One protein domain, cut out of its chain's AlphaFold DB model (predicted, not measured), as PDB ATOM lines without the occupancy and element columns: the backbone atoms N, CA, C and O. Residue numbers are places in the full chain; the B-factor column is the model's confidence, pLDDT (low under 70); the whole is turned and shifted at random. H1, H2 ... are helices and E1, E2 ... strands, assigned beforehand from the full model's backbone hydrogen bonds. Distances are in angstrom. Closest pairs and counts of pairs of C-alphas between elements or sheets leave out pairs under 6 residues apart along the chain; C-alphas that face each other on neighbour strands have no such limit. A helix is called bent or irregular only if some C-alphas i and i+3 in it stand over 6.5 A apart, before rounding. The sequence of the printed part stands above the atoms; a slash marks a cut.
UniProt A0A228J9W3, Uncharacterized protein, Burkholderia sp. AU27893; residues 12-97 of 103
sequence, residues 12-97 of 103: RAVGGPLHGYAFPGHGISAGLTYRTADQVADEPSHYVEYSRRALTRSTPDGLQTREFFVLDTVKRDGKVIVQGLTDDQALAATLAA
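AT A GLANCE: This is residues 12 to 97 of the 103 residues of an uncharacterized protein of Burkholderia sp. AU27893 (UniProt A0A228J9W3). A long, bent ribbon of two antiparallel strands, E3 and E4, makes the length of this rod-shaped domain; E2 along E3, and E1 and E5 along E4, widen it into a strongly twisted sheet that curls round the one helix, H1. The turn at residues 58 to 63 and the loop at residues 37 to 42 stick out. The printed part has 86 residues, with five named strands followed along the chain by one named helix, H1, and its class is mostly strand; the sheet is branched and mixed, with E1 and E4 parallel neighbours, and E2 and E3, E3 and E4, and E4 and E5 antiparallel neighbours. It is only just loose, close to compact, with a radius of gyration of the C-alphas of 14.6 A and spans of 53 by 24 by 20 A.

HOW THE PARTS SIT: E1, residues 12 to 14, is parallel to E4, residues 62 to 76, at 62 degrees, with N 14 and O 69 2.8 A apart. E2, residues 29 to 34, and E3, residues 46 to 59, form an antiparallel hairpin, with N 32 and O 48 2.9 A apart. E3 and E4 form a hairpin at 164 degrees, with N 55 and O 66 2.9 A apart. E4 and E5, residues 79 to 83, form another, with N 76 and O 79 2.8 A apart; these four strands make a meander, each the antiparallel neighbour of the one before. E1 and E5 lie on one side of E4, E3 on the other side. H1, residues 87 to 95, is on the sheet; its closest C-alphas to E3 are those of Leu 91 and Leu 55, 6.2 A apart. Every O i to N i+4 pair in H1 is within hydrogen-bond range.

IN THESE COORDINATES: E1 begins at C-alpha 12 (-5.963, 115.297, 11.500). E3 is 37.1 A long and bends by 58 degrees at residue 52; E4 is 41.4 A long. H1, 12.1 A long, ends at C-alpha 95 (-1.910, 126.999, 7.550).

THE WHOLE: The C-alphas of Ala 41 and Asp 61, 53.4 A apart, are the two farthest apart. The printed part has no cut. The links E1 to E2 and E2 to E3 are long. Residues 37 to 43 have pLDDT under 70.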
ATOM      1  N   ARG A  12      -6.285 115.429  12.925       94.56
ATOM      2  CA  ARG A  12      -5.963 115.297  11.500       94.56
ATOM      3  C   ARG A  12      -4.486 114.997  11.308       94.56
ATOM      4  O   ARG A  12      -3.653 115.537  12.032       94.56
ATOM      5  N   ALA A  13      -4.170 114.160  10.328       95.31
ATOM      6  CA  ALA A  13      -2.795 113.863   9.968       95.31
ATOM      7  C   ALA A  13      -2.169 114.988   9.131       95.31
ATOM      8  O   ALA A  13      -2.819 115.563   8.259       95.31
ATOM      9  N   VAL A  14      -0.904 115.312   9.373       96.88
ATOM     10  CA  VAL A  14      -0.154 116.381   8.703       96.88
ATOM     11  C   VAL A  14       1.097 115.776   8.067       96.88
ATOM     12  O   VAL A  14       1.837 115.051   8.724       96.88
ATOM     13  N   GLY A  15       1.333 116.064   6.783       95.50
ATOM     14  CA  GLY A  15       2.330 115.371   5.967       95.50
ATOM     15  C   GLY A  15       1.922 113.958   5.534       95.50
ATOM     16  O   GLY A  15       0.886 113.428   5.937       95.50
ATOM     17  N   GLY A  16       2.770 113.365   4.695       92.88
ATOM     18  CA  GLY A  16       2.686 111.964   4.288       92.88
ATOM     19  C   GLY A  16       1.431 111.582   3.485       92.88
ATOM     20  O   GLY A  16       0.639 112.438   3.086       92.88
ATOM     21  N   PRO A  17       1.231 110.274   3.246       91.50
ATOM     22  CA  PRO A  17       0.110 109.760   2.453       91.50
ATOM     23  C   PRO A  17      -1.277 110.027   3.052       91.50
ATOM     24  O   PRO A  17      -2.273 109.984   2.338       91.50
ATOM     25  N   LEU A  18      -1.359 110.288   4.360       93.44
ATOM     26  CA  LEU A  18      -2.623 110.496   5.071       93.44
ATOM     27  C   LEU A  18      -2.912 111.971   5.342       93.44
ATOM     28  O   LEU A  18      -3.782 112.277   6.155       93.44
ATOM     29  N   HIS A  19      -2.217 112.898   4.681       94.62
ATOM     30  CA  HIS A  19      -2.386 114.326   4.920       94.62
ATOM     31  C   HIS A  19      -3.867 114.752   4.883       94.62
ATOM     32  O   HIS A  19      -4.564 114.597   3.879       94.62
ATOM     33  N   GLY A  20      -4.347 115.281   6.010       93.25
ATOM     34  CA  GLY A  20      -5.704 115.745   6.282       93.25
ATOM     35  C   GLY A  20      -6.744 114.666   6.598       93.25
ATOM     36  O   GLY A  20      -7.901 115.022   6.848       93.25
ATOM     37  N   TYR A  21      -6.359 113.388   6.611       93.25
ATOM     38  CA  TYR A  21      -7.183 112.291   7.120       93.25
ATOM     39  C   TYR A  21      -7.386 112.437   8.631       93.25
ATOM     40  O   TYR A  21      -6.488 112.891   9.338       93.25
ATOM     41  N   ALA A  22      -8.570 112.084   9.124       90.94
ATOM     42  CA  ALA A  22      -8.940 112.237  10.524       90.94
ATOM     43  C   ALA A  22      -8.854 110.896  11.262       90.94
ATOM     44  O   ALA A  22      -9.455 109.910  10.842       90.94
ATOM     45  N   PHE A  23      -8.143 110.883  12.386       86.81
ATOM     46  CA  PHE A  23      -8.067 109.751  13.303       86.81
ATOM     47  C   PHE A  23      -8.796 110.073  14.615       86.81
ATOM     48  O   PHE A  23      -8.860 111.243  15.013       86.81
ATOM     49  N   PRO A  24      -9.325 109.058  15.324       84.81
ATOM     50  CA  PRO A  24      -9.803 109.237  16.690       84.81
ATOM     51  C   PRO A  24      -8.698 109.813  17.589       84.81
ATOM     52  O   PRO A  24      -7.565 109.328  17.577       84.81
ATOM     53  N   GLY A  25      -9.021 110.822  18.397       75.69
ATOM     54  CA  GLY A  25      -8.065 111.539  19.252       75.69
ATOM     55  C   GLY A  25      -7.582 110.780  20.498       75.69
ATOM     56  O   GLY A  25      -7.233 111.419  21.487       75.69
ATOM     57  N   HIS A  26      -7.580 109.444  20.501       77.00
ATOM     58  CA  HIS A  26      -7.115 108.617  21.633       77.00
ATOM     59  C   HIS A  26      -5.674 108.148  21.519       77.00
ATOM     60  O   HIS A  26      -5.076 107.785  22.527       77.00
ATOM     61  N   GLY A  27      -5.123 108.132  20.305       79.00
ATOM     62  CA  GLY A  27      -3.759 107.675  20.073       79.00
ATOM     63  C   GLY A  27      -2.719 108.722  20.467       79.00
ATOM     64  O   GLY A  27      -2.969 109.926  20.375       79.00
ATOM     65  N   ILE A  28      -1.541 108.244  20.867       86.00
ATOM     66  CA  ILE A  28      -0.302 109.037  20.917       86.00
ATOM     67  C   ILE A  28       0.457 108.975  19.583       86.00
ATOM     68  O   ILE A  28       1.229 109.874  19.271       86.00
ATOM     69  N   SER A  29       0.188 107.949  18.775       89.25
ATOM     70  CA  SER A  29       0.732 107.769  17.434       89.25
ATOM     71  C   SER A  29      -0.272 107.055  16.526       89.25
ATOM     72  O   SER A  29      -1.249 106.460  16.993       89.25
ATOM     73  N   ALA A  30      -0.039 107.140  15.218       89.94
ATOM     74  CA  ALA A  30      -0.771 106.408  14.195       89.94
ATOM     75  C   ALA A  30       0.217 105.809  13.189       89.94
ATOM     76  O   ALA A  30       1.222 106.430  12.848       89.94
ATOM     77  N   GLY A  31      -0.081 104.602  12.707       90.75
ATOM     78  CA  GLY A  31       0.737 103.896  11.727       90.75
ATOM     79  C   GLY A  31      -0.059 103.547  10.474       90.75
ATOM     80  O   GLY A  31      -1.238 103.203  10.565       90.75
ATOM     81  N   LEU A  32       0.587 103.598   9.310       91.25
ATOM     82  CA  LEU A  32       0.040 103.090   8.053       91.25
ATOM     83  C   LEU A  32       1.068 102.197   7.369       91.25
ATOM     84  O   LEU A  32       2.168 102.646   7.055       91.25
ATOM     85  N   THR A  33       0.665 100.973   7.046       90.62
ATOM     86  CA  THR A  33       1.405 100.115   6.122       90.62
ATOM     87  C   THR A  33       0.701 100.125   4.775       90.62
ATOM     88  O   THR A  33      -0.497  99.852   4.710       90.62
ATOM     89  N   TYR A  34       1.420 100.434   3.699       86.12
ATOM     90  CA  TYR A  34       0.845 100.466   2.355       86.12
ATOM     91  C   TYR A  34       1.838  99.989   1.289       86.12
ATOM     92  O   TYR A  34       3.047  99.896   1.515       86.12
ATOM     93  N   ARG A  35       1.296  99.670   0.116       84.00
ATOM     94  CA  ARG A  35       2.034  99.395  -1.122       84.00
ATOM     95  C   ARG A  35       1.521 100.354  -2.190       84.00
ATOM     96  O   ARG A  35       0.338 100.701  -2.162       84.00
ATOM     97  N   THR A  36       2.384 100.821  -3.080       73.81
ATOM     98  CA  THR A  36       1.962 101.668  -4.202       73.81
ATOM     99  C   THR A  36       1.503 100.797  -5.378       73.81
ATOM    100  O   THR A  36       1.844  99.619  -5.470       73.81
ATOM    101  N   ALA A  37       0.611 101.320  -6.222       67.38
ATOM    102  CA  ALA A  37      -0.065 100.526  -7.258       67.38
ATOM    103  C   ALA A  37       0.861 100.103  -8.417       67.38
ATOM    104  O   ALA A  37       0.539  99.186  -9.164       67.38
ATOM    105  N   ASP A  38       2.003 100.769  -8.553       63.56
ATOM    106  CA  ASP A  38       3.094 100.480  -9.483       63.56
ATOM    107  C   ASP A  38       4.027  99.351  -9.003       63.56
ATOM    108  O   ASP A  38       4.963  98.989  -9.714       63.56
ATOM    109  N   GLN A  39       3.776  98.773  -7.822       57.97
ATOM    110  CA  GLN A  39       4.654  97.767  -7.229       57.97
ATOM    111  C   GLN A  39       4.286  96.343  -7.666       57.97
ATOM    112  O   GLN A  39       3.147  95.888  -7.540       57.97
ATOM    113  N   VAL A  40       5.298  95.629  -8.156       60.31
ATOM    114  CA  VAL A  40       5.271  94.205  -8.520       60.31
ATOM    115  C   VAL A  40       5.127  93.324  -7.267       60.31
ATOM    116  O   VAL A  40       5.381  93.771  -6.145       60.31
ATOM    117  N   ALA A  41       4.756  92.049  -7.445       59.75
ATOM    118  CA  ALA A  41       4.978  91.047  -6.400       59.75
ATOM    119  C   ALA A  41       6.455  91.121  -5.952       59.75
ATOM    120  O   ALA A  41       7.333  91.242  -6.800       59.75
ATOM    121  N   ASP A  42       6.696  91.101  -4.638       64.88
ATOM    122  CA  ASP A  42       8.018  91.112  -3.979       64.88
ATOM    123  C   ASP A  42       8.662  92.471  -3.624       64.88
ATOM    124  O   ASP A  42       9.763  92.485  -3.071       64.88
ATOM    125  N   GLU A  43       7.991  93.620  -3.799       65.88
ATOM    126  CA  GLU A  43       8.496  94.873  -3.206       65.88
ATOM    127  C   GLU A  43       8.143  95.033  -1.709       65.88
ATOM    128  O   GLU A  43       7.007  94.767  -1.287       65.88
ATOM    129  N   PRO A  44       9.093  95.512  -0.877       72.75
ATOM    130  CA  PRO A  44       8.863  95.703   0.549       72.75
ATOM    131  C   PRO A  44       7.836  96.815   0.792       72.75
ATOM    132  O   PRO A  44       7.927  97.900   0.212       72.75
ATOM    133  N   SER A  45       6.871  96.554   1.680       84.94
ATOM    134  CA  SER A  45       5.843  97.523   2.074       84.94
ATOM    135  C   SER A  45       6.447  98.790   2.676       84.94
ATOM    136  O   SER A  45       7.447  98.735   3.397       84.94
ATOM    137  N   HIS A  46       5.775  99.914   2.454       89.94
ATOM    138  CA  HIS A  46       6.072 101.162   3.134       89.94
ATOM    139  C   HIS A  46       5.408 101.171   4.505       89.94
ATOM    140  O   HIS A  46       4.252 100.767   4.638       89.94
ATOM    141  N   TYR A  47       6.129 101.660   5.504       93.25
ATOM    142  CA  TYR A  47       5.613 101.916   6.841       93.25
ATOM    143  C   TYR A  47       5.695 103.410   7.128       93.25
ATOM    144  O   TYR A  47       6.765 104.004   7.014       93.25
ATOM    145  N   VAL A  48       4.572 104.014   7.495       95.31
ATOM    146  CA  VAL A  48       4.480 105.420   7.891       95.31
ATOM    147  C   VAL A  48       4.130 105.491   9.355       95.31
ATOM    148  O   VAL A  48       3.201 104.816   9.796       95.31
ATOM    149  N   GLU A  49       4.823 106.361  10.068       95.94
ATOM    150  CA  GLU A  49       4.565 106.662  11.466       95.94
ATOM    151  C   GLU A  49       4.237 108.145  11.619       95.94
ATOM    152  O   GLU A  49       4.866 109.010  10.999       95.94
ATOM    153  N   TYR A  50       3.231 108.423  12.440       96.25
ATOM    154  CA  TYR A  50       2.833 109.761  12.846       96.25
ATOM    155  C   TYR A  50       2.809 109.828  14.368       96.25
ATOM    156  O   TYR A  50       2.235 108.935  14.996       96.25
ATOM    157  N   SER A  51       3.303 110.918  14.946       95.19
ATOM    158  CA  SER A  51       3.128 111.217  16.369       95.19
ATOM    159  C   SER A  51       2.132 112.328  16.581       95.19
ATOM    160  O   SER A  51       2.003 113.263  15.789       95.19
ATOM    161  N   ARG A  52       1.423 112.235  17.698       94.50
ATOM    162  CA  ARG A  52       0.526 113.282  18.140       94.50
ATOM    163  C   ARG A  52       1.322 114.490  18.627       94.50
ATOM    164  O   ARG A  52       2.200 114.350  19.474       94.50
ATOM    165  N   ARG A  53       1.003 115.671  18.098       94.31
ATOM    166  CA  ARG A  53       1.627 116.943  18.473       94.31
ATOM    167  C   ARG A  53       0.587 118.051  18.593       94.31
ATOM    168  O   ARG A  53      -0.334 118.137  17.776       94.31
ATOM    169  N   ALA A  54       0.780 118.915  19.584       94.75
ATOM    170  CA  ALA A  54       0.037 120.155  19.741       94.75
ATOM    171  C   ALA A  54       0.652 121.224  18.832       94.75
ATOM    172  O   ALA A  54       1.810 121.594  19.011       94.75
ATOM    173  N   LEU A  55      -0.112 121.744  17.875       95.88
ATOM    174  CA  LEU A  55       0.307 122.887  17.065       95.88
ATOM    175  C   LEU A  55      -0.512 124.107  17.466       95.88
ATOM    176  O   LEU A  55      -1.698 123.985  17.779       95.88
ATOM    177  N   THR A  56       0.112 125.283  17.448       96.00
ATOM    178  CA  THR A  56      -0.533 126.550  17.815       96.00
ATOM    179  C   THR A  56      -0.426 127.538  16.667       96.00
ATOM    180  O   THR A  56       0.670 127.799  16.178       96.00
ATOM    181  N   ARG A  57      -1.558 128.114  16.255       94.12
ATOM    182  CA  ARG A  57      -1.606 129.225  15.298       94.12
ATOM    183  C   ARG A  57      -2.068 130.513  15.968       94.12
ATOM    184  O   ARG A  57      -2.805 130.474  16.949       94.12
ATOM    185  N   SER A  58      -1.687 131.648  15.393       95.69
ATOM    186  CA  SER A  58      -2.224 132.961  15.756       95.69
ATOM    187  C   SER A  58      -3.360 133.348  14.808       95.69
ATOM    188  O   SER A  58      -3.248 133.177  13.594       95.69
ATOM    189  N   THR A  59      -4.462 133.842  15.367       92.38
ATOM    190  CA  THR A  59      -5.615 134.405  14.657       92.38
ATOM    191  C   THR A  59      -5.924 135.804  15.218       92.38
ATOM    192  O   THR A  59      -5.400 136.163  16.277       92.38
ATOM    193  N   PRO A  60      -6.777 136.611  14.554       94.50
ATOM    194  CA  PRO A  60      -7.221 137.899  15.098       94.50
ATOM    195  C   PRO A  60      -7.886 137.802  16.480       94.50
ATOM    196  O   PRO A  60      -7.817 138.751  17.256       94.50
ATOM    197  N   ASP A  61      -8.482 136.649  16.799       92.62
ATOM    198  CA  ASP A  61      -9.176 136.385  18.068       92.62
ATOM    199  C   ASP A  61      -8.246 135.826  19.165       92.62
ATOM    200  O   ASP A  61      -8.678 135.622  20.300       92.62
ATOM    201  N   GLY A  62      -6.972 135.561  18.845       94.00
ATOM    202  CA  GLY A  62      -5.970 135.064  19.788       94.00
ATOM    203  C   GLY A  62      -5.193 133.842  19.294       94.00
ATOM    204  O   GLY A  62      -5.098 133.558  18.102       94.00
ATOM    205  N   LEU A  63      -4.573 133.121  20.229       95.19
ATOM    206  CA  LEU A  63      -3.870 131.872  19.930       95.19
ATOM    207  C   LEU A  63      -4.855 130.701  19.939       95.19
ATOM    208  O   LEU A  63      -5.650 130.555  20.865       95.19
ATOM    209  N   GLN A  64      -4.765 129.841  18.929       93.75
ATOM    210  CA  GLN A  64      -5.545 128.612  18.831       93.75
ATOM    211  C   GLN A  64      -4.603 127.411  18.776       93.75
ATOM    212  O   GLN A  64      -3.808 127.286  17.844       93.75
ATOM    213  N   THR A  65      -4.735 126.506  19.746       93.38
ATOM    214  CA  THR A  65      -3.969 125.255  19.817       93.38
ATOM    215  C   THR A  65      -4.861 124.065  19.487       93.38
ATOM    216  O   THR A  65      -6.008 123.998  19.931       93.38
ATOM    217  N   ARG A  66      -4.342 123.118  18.699       91.94
ATOM    218  CA  ARG A  66      -5.028 121.867  18.356       91.94
ATOM    219  C   ARG A  66      -4.036 120.715  18.222       91.94
ATOM    220  O   ARG A  66      -2.888 120.903  17.834       91.94
ATOM    221  N   GLU A  67      -4.526 119.518  18.513       93.69
ATOM    222  CA  GLU A  67      -3.805 118.259  18.362       93.69
ATOM    223  C   GLU A  67      -3.865 117.729  16.920       93.69
ATOM    224  O   GLU A  67      -4.937 117.655  16.305       93.69
ATOM    225  N   PHE A  68      -2.715 117.300  16.404       94.62
ATOM    226  CA  PHE A  68      -2.548 116.722  15.071       94.62
ATOM    227  C   PHE A  68      -1.693 115.461  15.126       94.62
ATOM    228  O   PHE A  68      -0.858 115.316  16.011       94.62
ATOM    229  N   PHE A  69      -1.855 114.572  14.149       96.31
ATOM    230  CA  PHE A  69      -0.907 113.483  13.906       96.31
ATOM    231  C   PHE A  69       0.120 113.939  12.870       96.31
ATOM    232  O   PHE A  69      -0.160 113.969  11.678       96.31
ATOM    233  N   VAL A  70       1.303 114.341  13.306       97.12
ATOM    234  CA  VAL A  70       2.360 114.855  12.431       97.12
ATOM    235  C   VAL A  70       3.230 113.702  11.952       97.12
ATOM    236  O   VAL A  70       3.586 112.833  12.743       97.12
ATOM    237  N   LEU A  71       3.552 113.678  10.657       97.88
ATOM    238  CA  LEU A  71       4.444 112.679  10.072       97.88
ATOM    239  C   LEU A  71       5.794 112.680  10.799       97.88
ATOM    240  O   LEU A  71       6.476 113.704  10.803       97.88
ATOM    241  N   ASP A  72       6.206 111.523  11.313       96.62
ATOM    242  CA  ASP A  72       7.527 111.326  11.918       96.62
ATOM    243  C   ASP A  72       8.507 110.656  10.964       96.62
ATOM    244  O   ASP A  72       9.684 111.009  10.927       96.62
ATOM    245  N   THR A  73       8.053 109.664  10.199       96.44
ATOM    246  CA  THR A  73       8.925 108.961   9.257       96.44
ATOM    247  C   THR A  73       8.135 108.132   8.254       96.44
ATOM    248  O   THR A  73       7.053 107.621   8.549       96.44
ATOM    249  N   VAL A  74       8.714 107.963   7.066       95.19
ATOM    250  CA  VAL A  74       8.358 106.883   6.143       95.19
ATOM    251  C   VAL A  74       9.559 105.958   6.014       95.19
ATOM    252  O   VAL A  74      10.668 106.407   5.708       95.19
ATOM    253  N   LYS A  75       9.331 104.661   6.208       94.25
ATOM    254  CA  LYS A  75      10.320 103.596   6.061       94.25
ATOM    255  C   LYS A  75       9.946 102.662   4.916       94.25
ATOM    256  O   LYS A  75       8.771 102.374   4.700       94.25
ATOM    257  N   ARG A  76      10.958 102.137   4.234       91.38
ATOM    258  CA  ARG A  76      10.861 101.041   3.266       91.38
ATOM    259  C   ARG A  76      11.947 100.034   3.608       91.38
ATOM    260  O   ARG A  76      13.105 100.420   3.738       91.38
ATOM    261  N   ASP A  77      11.569  98.770   3.792       87.62
ATOM    262  CA  ASP A  77      12.502  97.705   4.201       87.62
ATOM    263  C   ASP A  77      13.315  98.072   5.464       87.62
ATOM    264  O   ASP A  77      14.539  97.972   5.522       87.62
ATOM    265  N   GLY A  78      12.636  98.661   6.455       86.69
ATOM    266  CA  GLY A  78      13.257  99.147   7.694       86.69
ATOM    267  C   GLY A  78      14.117 100.414   7.556       86.69
ATOM    268  O   GLY A  78      14.449 101.024   8.572       86.69
ATOM    269  N   LYS A  79      14.434 100.868   6.338       91.44
ATOM    270  CA  LYS A  79      15.232 102.077   6.086       91.44
ATOM    271  C   LYS A  79      14.344 103.309   5.992       91.44
ATOM    272  O   LYS A  79      13.337 103.287   5.289       91.44
ATOM    273  N   VAL A  80      14.730 104.395   6.658       94.62
ATOM    274  CA  VAL A  80      14.043 105.690   6.536       94.62
ATOM    275  C   VAL A  80      14.279 106.259   5.139       94.62
ATOM    276  O   VAL A  80      15.424 106.448   4.736       94.62
ATOM    277  N   ILE A  81      13.195 106.538   4.420       93.81
ATOM    278  CA  ILE A  81      13.221 107.151   3.085       93.81
ATOM    279  C   ILE A  81      12.682 108.585   3.088       93.81
ATOM    280  O   ILE A  81      13.044 109.374   2.222       93.81
ATOM    281  N   VAL A  82      11.848 108.938   4.070       94.12
ATOM    282  CA  VAL A  82      11.357 110.306   4.283       94.12
ATOM    283  C   VAL A  82      11.457 110.629   5.768       94.12
ATOM    284  O   VAL A  82      10.989 109.859   6.612       94.12
ATOM    285  N   GLN A  83      12.080 111.767   6.069       96.00
ATOM    286  CA  GLN A  83      12.117 112.332   7.415       96.00
ATOM    287  C   GLN A  83      10.790 113.018   7.739       96.00
ATOM    288  O   GLN A  83      10.134 113.573   6.855       96.00
ATOM    289  N   GLY A  84      10.403 112.964   9.007       94.88
ATOM    290  CA  GLY A  84       9.214 113.633   9.510       94.88
ATOM    291  C   GLY A  84       9.293 115.148   9.433       94.88
ATOM    292  O   GLY A  84      10.346 115.733   9.176       94.88
ATOM    293  N   LEU A  85       8.150 115.778   9.676       97.38
ATOM    294  CA  LEU A  85       8.049 117.228   9.713       97.38
ATOM    295  C   LEU A  85       8.505 117.758  11.076       97.38
ATOM    296  O   LEU A  85       8.195 117.193  12.131       97.38
ATOM    297  N   THR A  86       9.205 118.888  11.057       97.44
ATOM    298  CA  THR A  86       9.344 119.724  12.253       97.44
ATOM    299  C   THR A  86       7.997 120.361  12.603       97.44
ATOM    300  O   THR A  86       7.090 120.421  11.767       97.44
ATOM    301  N   ASP A  87       7.860 120.875  13.825       96.06
ATOM    302  CA  ASP A  87       6.617 121.530  14.255       96.06
ATOM    303  C   ASP A  87       6.294 122.761  13.394       96.06
ATOM    304  O   ASP A  87       5.140 122.948  13.015       96.06
ATOM    305  N   ASP A  88       7.306 123.530  12.977       97.31
ATOM    306  CA  ASP A  88       7.133 124.674  12.071       97.31
ATOM    307  C   ASP A  88       6.649 124.247  10.680       97.31
ATOM    308  O   ASP A  88       5.746 124.863  10.110       97.31
ATOM    309  N   GLN A  89       7.211 123.166  10.126       98.00
ATOM    310  CA  GLN A  89       6.784 122.623   8.834       98.00
ATOM    311  C   GLN A  89       5.363 122.062   8.907       98.00
ATOM    312  O   GLN A  89       4.565 122.257   7.987       98.00
ATOM    313  N   ALA A  90       5.034 121.381  10.005       97.69
ATOM    314  CA  ALA A  90       3.698 120.867  10.247       97.69
ATOM    315  C   ALA A  90       2.693 122.015  10.386       97.69
ATOM    316  O   ALA A  90       1.661 122.009   9.715       97.69
ATOM    317  N   LEU A  91       3.017 123.041  11.178       97.88
ATOM    318  CA  LEU A  91       2.189 124.232  11.330       97.88
ATOM    319  C   LEU A  91       1.971 124.909   9.974       97.88
ATOM    320  O   LEU A  91       0.819 125.112   9.591       97.88
ATOM    321  N   ALA A  92       3.034 125.165   9.208       97.88
ATOM    322  CA  ALA A  92       2.941 125.746   7.871       97.88
ATOM    323  C   ALA A  92       2.022 124.930   6.942       97.88
ATOM    324  O   ALA A  92       1.168 125.503   6.266       97.88
ATOM    325  N   ALA A  93       2.117 123.596   6.966       97.19
ATOM    326  CA  ALA A  93       1.235 122.726   6.190       97.19
ATOM    327  C   ALA A  93      -0.241 122.850   6.613       97.19
ATOM    328  O   ALA A  93      -1.126 122.855   5.759       97.19
ATOM    329  N   THR A  94      -0.531 123.000   7.912       97.00
ATOM    330  CA  THR A  94      -1.915 123.235   8.366       97.00
ATOM    331  C   THR A  94      -2.446 124.619   7.984       97.00
ATOM    332  O   THR A  94      -3.645 124.772   7.745       97.00
ATOM    333  N   LEU A  95      -1.569 125.625   7.922       96.38
ATOM    334  CA  LEU A  95      -1.910 126.999   7.550       96.38
ATOM    335  C   LEU A  95      -2.112 127.169   6.042       96.38
ATOM    336  O   LEU A  95      -2.807 128.093   5.637       96.38
ATOM    337  N   ALA A  96      -1.561 126.271   5.222       96.94
ATOM    338  CA  ALA A  96      -1.798 126.248   3.780       96.94
ATOM    339  C   ALA A  96      -3.228 125.801   3.401       96.94
ATOM    340  O   ALA A  96      -3.678 126.092   2.296       96.94
ATOM    341  N   ALA A  97      -3.942 125.110   4.300       94.56
ATOM    342  CA  ALA A  97      -5.328 124.665   4.104       94.56
ATOM    343  C   ALA A  97      -6.143 124.781   5.413       94.56
ATOM    344  O   ALA A  97      -6.559 123.772   6.002       94.56
TER     345      ALA A  97